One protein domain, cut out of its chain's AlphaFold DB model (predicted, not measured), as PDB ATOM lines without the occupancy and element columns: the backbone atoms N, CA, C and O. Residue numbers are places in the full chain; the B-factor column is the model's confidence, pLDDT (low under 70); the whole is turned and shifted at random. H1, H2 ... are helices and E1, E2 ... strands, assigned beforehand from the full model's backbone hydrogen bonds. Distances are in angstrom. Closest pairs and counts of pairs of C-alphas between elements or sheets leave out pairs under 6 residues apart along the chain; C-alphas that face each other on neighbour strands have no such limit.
ATOM      1  N   LYS A 198      21.301  15.932  33.287       78.25
ATOM      2  CA  LYS A 198      22.506  16.468  33.945       78.25
ATOM      3  C   LYS A 198      22.198  17.632  34.872       78.25
ATOM      4  O   LYS A 198      22.904  17.839  35.861       78.25
ATOM      5  N   VAL A 199      21.190  18.425  34.525       78.62
ATOM      6  CA  VAL A 199      20.730  19.551  35.343       78.62
ATOM      7  C   VAL A 199      19.831  19.028  36.455       78.62
ATOM      8  O   VAL A 199      20.037  19.366  37.618       78.62
ATOM      9  N   ILE A 200      18.895  18.144  36.116       81.12
ATOM     10  CA  ILE A 200      17.919  17.577  37.048       81.12
ATOM     11  C   ILE A 200      18.614  16.764  38.126       81.12
ATOM     12  O   ILE A 200      18.344  16.998  39.296       81.12
ATOM     13  N   GLY A 201      19.574  15.909  37.767       78.75
ATOM     14  CA  GLY A 201      20.309  15.093  38.735       78.75
ATOM     15  C   GLY A 201      21.052  15.903  39.807       78.75
ATOM     16  O   GLY A 201      21.362  15.361  40.865       78.75
ATOM     17  N   LYS A 202      21.307  17.202  39.577       82.81
ATOM     18  CA  LYS A 202      21.873  18.121  40.583       82.81
ATOM     19  C   LYS A 202      20.823  18.757  41.494       82.81
ATOM     20  O   LYS A 202      21.171  19.178  42.592       82.81
ATOM     21  N   ILE A 203      19.581  18.882  41.029       84.62
ATOM     22  CA  ILE A 203      18.496  19.584  41.727       84.62
ATOM     23  C   ILE A 203      17.601  18.590  42.473       84.62
ATOM     24  O   ILE A 203      17.229  18.830  43.618       84.62
ATOM     25  N   CYS A 204      17.255  17.474  41.832       85.06
ATOM     26  CA  CYS A 204      16.330  16.477  42.343       85.06
ATOM     27  C   CYS A 204      16.826  15.074  41.993       85.06
ATOM     28  O   CYS A 204      17.045  14.730  40.831       85.06
ATOM     29  N   SER A 205      17.022  14.251  43.021       89.69
ATOM     30  CA  SER A 205      17.455  12.866  42.841       89.69
ATOM     31  C   SER A 205      16.328  11.997  42.282       89.69
ATOM     32  O   SER A 205      15.152  12.214  42.573       89.69
ATOM     33  N   GLN A 206      16.683  10.923  41.574       89.88
ATOM     34  CA  GLN A 206      15.705   9.955  41.062       89.88
ATOM     35  C   GLN A 206      14.775   9.412  42.163       89.88
ATOM     36  O   GLN A 206      13.583   9.225  41.936       89.88
ATOM     37  N   LYS A 207      15.292   9.216  43.386       90.94
ATOM     38  CA  LYS A 207      14.497   8.771  44.544       90.94
ATOM     39  C   LYS A 207      13.435   9.794  44.955       90.94
ATOM     40  O   LYS A 207      12.341   9.411  45.352       90.94
ATOM     41  N   GLN A 208      13.752  11.085  44.877       90.44
ATOM     42  CA  GLN A 208      12.810  12.162  45.187       90.44
ATOM     43  C   GLN A 208      11.720  12.276  44.119       90.44
ATOM     44  O   GLN A 208      10.553  12.425  44.471       90.44
ATOM     45  N   ILE A 209      12.084  12.130  42.841       91.69
ATOM     46  CA  ILE A 209      11.120  12.082  41.733       91.69
ATOM     47  C   ILE A 209      10.178  10.887  41.905       91.69
ATOM     48  O   ILE A 209       8.965  11.058  41.830       91.69
ATOM     49  N   GLN A 210      10.713   9.703  42.223       92.25
ATOM     50  CA  GLN A 210       9.892   8.517  42.472       92.25
ATOM     51  C   GLN A 210       8.938   8.723  43.654       92.25
ATOM     52  O   GLN A 210       7.746   8.479  43.524       92.25
ATOM     53  N   LYS A 211       9.435   9.259  44.779       91.69
ATOM     54  CA  LYS A 211       8.601   9.563  45.951       91.69
ATOM     55  C   LYS A 211       7.472  10.541  45.618       91.69
ATOM     56  O   LYS A 211       6.362  10.379  46.113       91.69
ATOM     57  N   TYR A 212       7.752  11.551  44.795       93.88
ATOM     58  CA  TYR A 212       6.734  12.480  44.311       93.88
ATOM     59  C   TYR A 212       5.674  11.764  43.467       93.88
ATOM     60  O   TYR A 212       4.491  11.933  43.745       93.88
ATOM     61  N   LEU A 213       6.085  10.939  42.498       93.56
ATOM     62  CA  LEU A 213       5.162  10.171  41.655       93.56
ATOM     63  C   LEU A 213       4.278   9.231  42.480       93.56
ATOM     64  O   LEU A 213       3.071   9.180  42.268       93.56
ATOM     65  N   ASP A 214       4.852   8.541  43.464       90.81
ATOM     66  CA  ASP A 214       4.092   7.656  44.348       90.81
ATOM     67  C   ASP A 214       3.069   8.446  45.181       90.81
ATOM     68  O   ASP A 214       1.924   8.022  45.326       90.81
ATOM     69  N   GLN A 215       3.446   9.632  45.668       89.56
ATOM     70  CA  GLN A 215       2.558  10.498  46.442       89.56
ATOM     71  C   GLN A 215       1.396  11.056  45.605       89.56
ATOM     72  O   GLN A 215       0.264  11.078  46.083       89.56
ATOM     73  N   VAL A 216       1.639  11.497  44.367       90.88
ATOM     74  CA  VAL A 216       0.561  12.018  43.501       90.88
ATOM     75  C   VAL A 216      -0.341  10.907  42.969       90.88
ATOM     76  O   VAL A 216      -1.542  11.127  42.838       90.88
ATOM     77  N   ARG A 217       0.194   9.696  42.749       89.31
ATOM     78  CA  ARG A 217      -0.611   8.506  42.429       89.31
ATOM     79  C   ARG A 217      -1.552   8.141  43.579       89.31
ATOM     80  O   ARG A 217      -2.703   7.834  43.326       89.31
ATOM     81  N   GLN A 218      -1.102   8.223  44.832       87.38
ATOM     82  CA  GLN A 218      -1.968   7.965  45.994       87.38
ATOM     83  C   GLN A 218      -3.106   8.983  46.138       87.38
ATOM     84  O   GLN A 218      -4.167   8.635  46.643       87.38
ATOM     85  N   MET A 219      -2.891  10.228  45.709       86.12
ATOM     86  CA  MET A 219      -3.908  11.281  45.778       86.12
ATOM     87  C   MET A 219      -4.959  11.176  44.662       86.12
ATOM     88  O   MET A 219      -6.013  11.779  44.798       86.12
ATOM     89  N   ASN A 220      -4.701  10.422  43.584       87.00
ATOM     90  CA  ASN A 220      -5.633  10.225  42.466       87.00
ATOM     91  C   ASN A 220      -6.225  11.541  41.929       87.00
ATOM     92  O   ASN A 220      -7.432  11.776  42.007       87.00
ATOM     93  N   PHE A 221      -5.374  12.418  41.389       90.06
ATOM     94  CA  PHE A 221      -5.837  13.676  40.799       90.06
ATOM     95  C   PHE A 221      -6.600  13.454  39.481       90.06
ATOM     96  O   PHE A 221      -6.194  12.645  38.639       90.06
ATOM     97  N   TYR A 222      -7.671  14.219  39.271       90.06
ATOM     98  CA  TYR A 222      -8.506  14.176  38.072       90.06
ATOM     99  C   TYR A 222      -9.070  15.550  37.690       90.06
ATOM    100  O   TYR A 222      -9.151  16.482  38.495       90.06
ATOM    101  N   CYS A 223      -9.497  15.665  36.434       88.31
ATOM    102  CA  CYS A 223     -10.384  16.721  35.960       88.31
ATOM    103  C   CYS A 223     -11.731  16.132  35.519       88.31
ATOM    104  O   CYS A 223     -11.831  14.955  35.177       88.31
ATOM    105  N   MET A 224     -12.786  16.945  35.548       83.00
ATOM    106  CA  MET A 224     -14.099  16.534  35.051       83.00
ATOM    107  C   MET A 224     -14.150  16.724  33.535       83.00
ATOM    108  O   MET A 224     -13.871  17.817  33.040       83.00
ATOM    109  N   SER A 225     -14.511  15.672  32.800       81.44
ATOM    110  CA  SER A 225     -14.801  15.771  31.369       81.44
ATOM    111  C   SER A 225     -16.071  16.593  31.156       81.44
ATOM    112  O   SER A 225     -17.109  16.308  31.754       81.44
ATOM    113  N   SER A 226     -15.999  17.600  30.285       75.44
ATOM    114  CA  SER A 226     -17.136  18.455  29.932       75.44
ATOM    115  C   SER A 226     -18.202  17.746  29.092       75.44
ATOM    116  O   SER A 226     -19.328  18.228  29.038       75.44
ATOM    117  N   GLU A 227     -17.856  16.639  28.429       74.25
ATOM    118  CA  GLU A 227     -18.748  15.956  27.482       74.25
ATOM    119  C   GLU A 227     -19.572  14.848  28.155       74.25
ATOM    120  O   GLU A 227     -20.779  14.780  27.940       74.25
ATOM    121  N   ASP A 228     -18.959  14.061  29.049       75.19
ATOM    122  CA  ASP A 228     -19.596  12.874  29.650       75.19
ATOM    123  C   ASP A 228     -19.760  12.951  31.180       75.19
ATOM    124  O   ASP A 228     -20.259  12.016  31.805       75.19
ATOM    125  N   GLY A 229     -19.285  14.023  31.828       76.88
ATOM    126  CA  GLY A 229     -19.280  14.140  33.295       76.88
ATOM    127  C   GLY A 229     -18.377  13.118  34.008       76.88
ATOM    128  O   GLY A 229     -18.415  13.007  35.232       76.88
ATOM    129  N   GLY A 230     -17.569  12.366  33.254       80.25
ATOM    130  CA  GLY A 230     -16.627  11.380  33.775       80.25
ATOM    131  C   GLY A 230     -15.361  12.010  34.360       80.25
ATOM    132  O   GLY A 230     -14.923  13.080  33.931       80.25
ATOM    133  N   LYS A 231     -14.745  11.316  35.322       86.19
ATOM    134  CA  LYS A 231     -13.434  11.679  35.876       86.19
ATOM    135  C   LYS A 231     -12.324  11.277  34.901       86.19
ATOM    136  O   LYS A 231     -12.175  10.101  34.576       86.19
ATOM    137  N   LEU A 232     -11.528  12.247  34.466       86.00
ATOM    138  CA  LEU A 232     -10.314  12.047  33.679       86.00
ATOM    139  C   LEU A 232      -9.104  12.151  34.605       86.00
ATOM    140  O   LEU A 232      -8.713  13.245  35.011       86.00
ATOM    141  N   TYR A 233      -8.522  11.005  34.952       87.19
ATOM    142  CA  TYR A 233      -7.322  10.964  35.783       87.19
ATOM    143  C   TYR A 233      -6.114  11.538  35.047       87.19
ATOM    144  O   TYR A 233      -5.924  11.331  33.846       87.19
ATOM    145  N   ILE A 234      -5.281  12.259  35.791       88.19
ATOM    146  CA  ILE A 234      -4.092  12.907  35.245       88.19
ATOM    147  C   ILE A 234      -3.014  11.859  34.948       88.19
ATOM    148  O   ILE A 234      -2.679  11.030  35.795       88.19
ATOM    149  N   ASN A 235      -2.442  11.929  33.743       88.06
ATOM    150  CA  ASN A 235      -1.341  11.066  33.323       88.06
ATOM    151  C   ASN A 235       0.001  11.488  33.958       88.06
ATOM    152  O   ASN A 235       0.226  12.656  34.282       88.06
ATOM    153  N   GLU A 236       0.941  10.553  34.052       87.25
ATOM    154  CA  GLU A 236       2.252  10.755  34.679       87.25
ATOM    155  C   GLU A 236       3.095  11.844  34.016       87.25
ATOM    156  O   GLU A 236       3.812  12.577  34.697       87.25
ATOM    157  N   GLU A 237       2.963  12.010  32.701       88.56
ATOM    158  CA  GLU A 237       3.649  13.066  31.954       88.56
ATOM    159  C   GLU A 237       3.279  14.468  32.464       88.56
ATOM    160  O   GLU A 237       4.147  15.333  32.593       88.56
ATOM    161  N   ILE A 238       2.014  14.675  32.844       90.25
ATOM    162  CA  ILE A 238       1.537  15.952  33.386       90.25
ATOM    163  C   ILE A 238       2.130  16.181  34.782       90.25
ATOM    164  O   ILE A 238       2.587  17.288  35.080       90.25
ATOM    165  N   TYR A 239       2.219  15.141  35.621       92.12
ATOM    166  CA  TYR A 239       2.875  15.249  36.927       92.12
ATOM    167  C   TYR A 239       4.339  15.673  36.796       92.12
ATOM    168  O   TYR A 239       4.803  16.530  37.555       92.12
ATOM    169  N   LEU A 240       5.066  15.112  35.828       91.62
ATOM    170  CA  LEU A 240       6.460  15.472  35.564       91.62
ATOM    171  C   LEU A 240       6.595  16.892  35.003       91.62
ATOM    172  O   LEU A 240       7.512  17.620  35.390       91.62
ATOM    173  N   GLN A 241       5.663  17.323  34.152       90.00
ATOM    174  CA  GLN A 241       5.645  18.684  33.624       90.00
ATOM    175  C   GLN A 241       5.395  19.723  34.728       90.00
ATOM    176  O   GLN A 241       6.078  20.748  34.774       90.00
ATOM    177  N   ILE A 242       4.478  19.450  35.661       91.38
ATOM    178  CA  ILE A 242       4.223  20.319  36.820       91.38
ATOM    179  C   ILE A 242       5.437  20.358  37.752       91.38
ATOM    180  O   ILE A 242       5.813  21.433  38.231       91.38
ATOM    181  N   LEU A 243       6.105  19.219  37.959       91.31
ATOM    182  CA  LEU A 243       7.347  19.158  38.728       91.31
ATOM    183  C   LEU A 243       8.443  20.023  38.087       91.31
ATOM    184  O   LEU A 243       9.100  20.795  38.787       91.31
ATOM    185  N   MET A 244       8.603  19.955  36.764       89.56
ATOM    186  CA  MET A 244       9.546  20.801  36.028       89.56
ATOM    187  C   MET A 244       9.190  22.289  36.156       89.56
ATOM    188  O   MET A 244      10.059  23.100  36.479       89.56
ATOM    189  N   ASN A 245       7.925  22.658  35.935       89.00
ATOM    190  CA  ASN A 245       7.465  24.047  36.043       89.00
ATOM    191  C   ASN A 245       7.674  24.605  37.461       89.00
ATOM    192  O   ASN A 245       7.998  25.780  37.636       89.00
ATOM    193  N   SER A 246       7.597  23.732  38.467       90.19
ATOM    194  CA  SER A 246       7.893  24.031  39.872       90.19
ATOM    195  C   SER A 246       9.392  24.041  40.198       90.19
ATOM    196  O   SER A 246       9.767  24.123  41.367       90.19
ATOM    197  N   LYS A 247      10.272  23.967  39.191       88.38
ATOM    198  CA  LYS A 247      11.736  23.881  39.339       88.38
ATOM    199  C   LYS A 247      12.177  22.712  40.230       88.38
ATOM    200  O   LYS A 247      13.148  22.836  40.972       88.38
ATOM    201  N   TYR A 248      11.465  21.590  40.143       89.44
ATOM    202  CA  TYR A 248      11.695  20.358  40.905       89.44
ATOM    203  C   TYR A 248      11.490  20.476  42.426       89.44
ATOM    204  O   TYR A 248      11.900  19.596  43.180       89.44
ATOM    205  N   ASP A 249      10.812  21.532  42.882       89.81
ATOM    206  CA  ASP A 249      10.335  21.667  44.258       89.81
ATOM    207  C   ASP A 249       9.044  20.849  44.436       89.81
ATOM    208  O   ASP A 249       7.971  21.232  43.961       89.81
ATOM    209  N   ILE A 250       9.159  19.700  45.110       91.19
ATOM    210  CA  ILE A 250       8.057  18.746  45.317       91.19
ATOM    211  C   ILE A 250       6.873  19.397  46.042       91.19
ATOM    212  O   ILE A 250       5.723  19.150  45.682       91.19
ATOM    213  N   GLY A 251       7.135  20.245  47.042       89.94
ATOM    214  CA  GLY A 251       6.075  20.893  47.814       89.94
ATOM    215  C   GLY A 251       5.253  21.842  46.947       89.94
ATOM    216  O   GLY A 251       4.023  21.802  46.973       89.94
ATOM    217  N   LYS A 252       5.929  22.641  46.113       92.88
ATOM    218  CA  LYS A 252       5.262  23.541  45.159       92.88
ATOM    219  C   LYS A 252       4.513  22.784  44.071       92.88
ATOM    220  O   LYS A 252       3.401  23.183  43.728       92.88
ATOM    221  N   ALA A 253       5.080  21.690  43.569       93.44
ATOM    222  CA  ALA A 253       4.437  20.859  42.556       93.44
ATOM    223  C   ALA A 253       3.117  20.265  43.068       93.44
ATOM    224  O   ALA A 253       2.086  20.385  42.410       93.44
ATOM    225  N   ILE A 254       3.121  19.711  44.285       91.94
ATOM    226  CA  ILE A 254       1.909  19.176  44.920       91.94
ATOM    227  C   ILE A 254       0.899  20.291  45.206       91.94
ATOM    228  O   ILE A 254      -0.294  20.094  44.997       91.94
ATOM    229  N   GLN A 255       1.347  21.465  45.661       92.31
ATOM    230  CA  GLN A 255       0.438  22.590  45.881       92.31
ATOM    231  C   GLN A 255      -0.226  23.046  44.577       92.31
ATOM    232  O   GLN A 255      -1.411  23.355  44.576       92.31
ATOM    233  N   THR A 256       0.525  23.054  43.476       93.44
ATOM    234  CA  THR A 256       0.008  23.403  42.145       93.44
ATOM    235  C   THR A 256      -1.044  22.386  41.710       93.44
ATOM    236  O   THR A 256      -2.153  22.770  41.366       93.44
ATOM    237  N   LEU A 257      -0.759  21.087  41.860       92.50
ATOM    238  CA  LEU A 257      -1.726  20.021  41.581       92.50
ATOM    239  C   LEU A 257      -3.025  20.163  42.379       92.50
ATOM    240  O   LEU A 257      -4.103  20.037  41.813       92.50
ATOM    241  N   LYS A 258      -2.930  20.465  43.677       90.25
ATOM    242  CA  LYS A 258      -4.104  20.663  44.543       90.25
ATOM    243  C   LYS A 258      -4.929  21.899  44.194       90.25
ATOM    244  O   LYS A 258      -6.106  21.936  44.527       90.25
ATOM    245  N   ASN A 259      -4.310  22.912  43.593       90.69
ATOM    246  CA  ASN A 259      -5.008  24.119  43.169       90.69
ATOM    247  C   ASN A 259      -5.701  23.916  41.816       90.69
ATOM    248  O   ASN A 259      -6.806  24.412  41.617       90.69
ATOM    249  N   ASP A 260      -5.045  23.195  40.906       89.50
ATOM    250  CA  ASP A 260      -5.462  23.100  39.507       89.50
ATOM    251  C   ASP A 260      -6.392  21.904  39.243       89.50
ATOM    252  O   ASP A 260      -7.136  21.906  38.260       89.50
ATOM    253  N   TYR A 261      -6.377  20.887  40.112       90.31
ATOM    254  CA  TYR A 261      -7.096  19.630  39.904       90.31
ATOM    255  C   TYR A 261      -7.851  19.149  41.145       90.31
ATOM    256  O   TYR A 261      -7.486  19.435  42.287       90.31
ATOM    257  N   GLN A 262      -8.905  18.369  40.904       88.50
ATOM    258  CA  GLN A 262      -9.646  17.663  41.947       88.50
ATOM    259  C   GLN A 262      -8.914  16.366  42.306       88.50
ATOM    260  O   GLN A 262      -8.112  15.868  41.517       88.50
ATOM    261  N   PHE A 263      -9.150  15.829  43.499       87.19
ATOM    262  CA  PHE A 263      -8.490  14.609  43.959       87.19
ATOM    263  C   PHE A 263      -9.376  13.836  44.933       87.19
ATOM    264  O   PHE A 263     -10.101  14.437  45.730       87.19
ATOM    265  N   ASP A 264      -9.320  12.507  44.861       82.06
ATOM    266  CA  ASP A 264     -10.082  11.621  45.738       82.06
ATOM    267  C   ASP A 264      -9.236  11.299  46.970       82.06
ATOM    268  O   ASP A 264      -8.235  10.589  46.905       82.06
TER     269      ASP A 264
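What this domain is: This is residues 198 to 264 of the 276 residues of an uncharacterized protein of Stylonychia lemnae (UniProt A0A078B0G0). A hairpin of two short strands, E1 and E2, makes one end of a rod-like model, and the short helix H1 makes the other end. Between these ends, H2 and H4 run the same way at a shallow angle to each other, while H3 is set steeply to both. The printed part has 67 residues, with four named helices and two named strands in the order H1, H2, E1, E2, H3, H4; the sheet E1 - E2 is antiparallel and the class is mostly helix. The whole is only just compact, close to loose, with a radius of gyration of the C-alphas of 12.8 A and spans of 43 by 19 by 17 A.

Where its parts are: E1 is residues 221 to 224, 10.5 A long, and E2 is residues 231 to 233, 6.2 A. H2, residues 206 to 219, is 20.2 A long. H3 is residues 236 to 245, 14.3 A, and H4 is residues 250 to 260, 15.3 A, ending with C-alpha 260 at (-5.462, 23.100, 39.507). H1, residues 198 to 203, is 9.3 A long and begins with C-alpha 198 at (22.506, 16.468, 33.945).

How they stand to each other: In the hairpin E1 and E2, N 223 and O 232 are 2.9 A apart, within hydrogen-bond range. Residues 221 to 222 of E1 also pair antiparallel with residues 262 to 263. H3 and H4 touch, closest at the C-alphas of Leu 243 and Ala 253, 5.1 A, at a steep tilt of 69 degrees, only just short of about perpendicular. H2, with residues 213 to 216 alone, only just touches H3, with 3 pairs of C-alphas within 8 A, closest at Leu 213 and Tyr 239, 7.3 A. H2 and H4 are close but not clearly touching, the C-alphas of Tyr 212 and Ile 250 being closest at 6.5 A. H1 and H2 meet only through their link; H1 and H3 are apart. Every O i to N i+4 pair is within hydrogen-bond range in H2, H3 and H4, and 1 of 2 in H1.

The domain as a whole: The two C-alphas farthest apart, those of Lys 202 and Asp 228, are 43.2 A apart. The printed part has no cut and no long link. Mean pLDDT of the printed part is 87.8, and no printed residue is under 70.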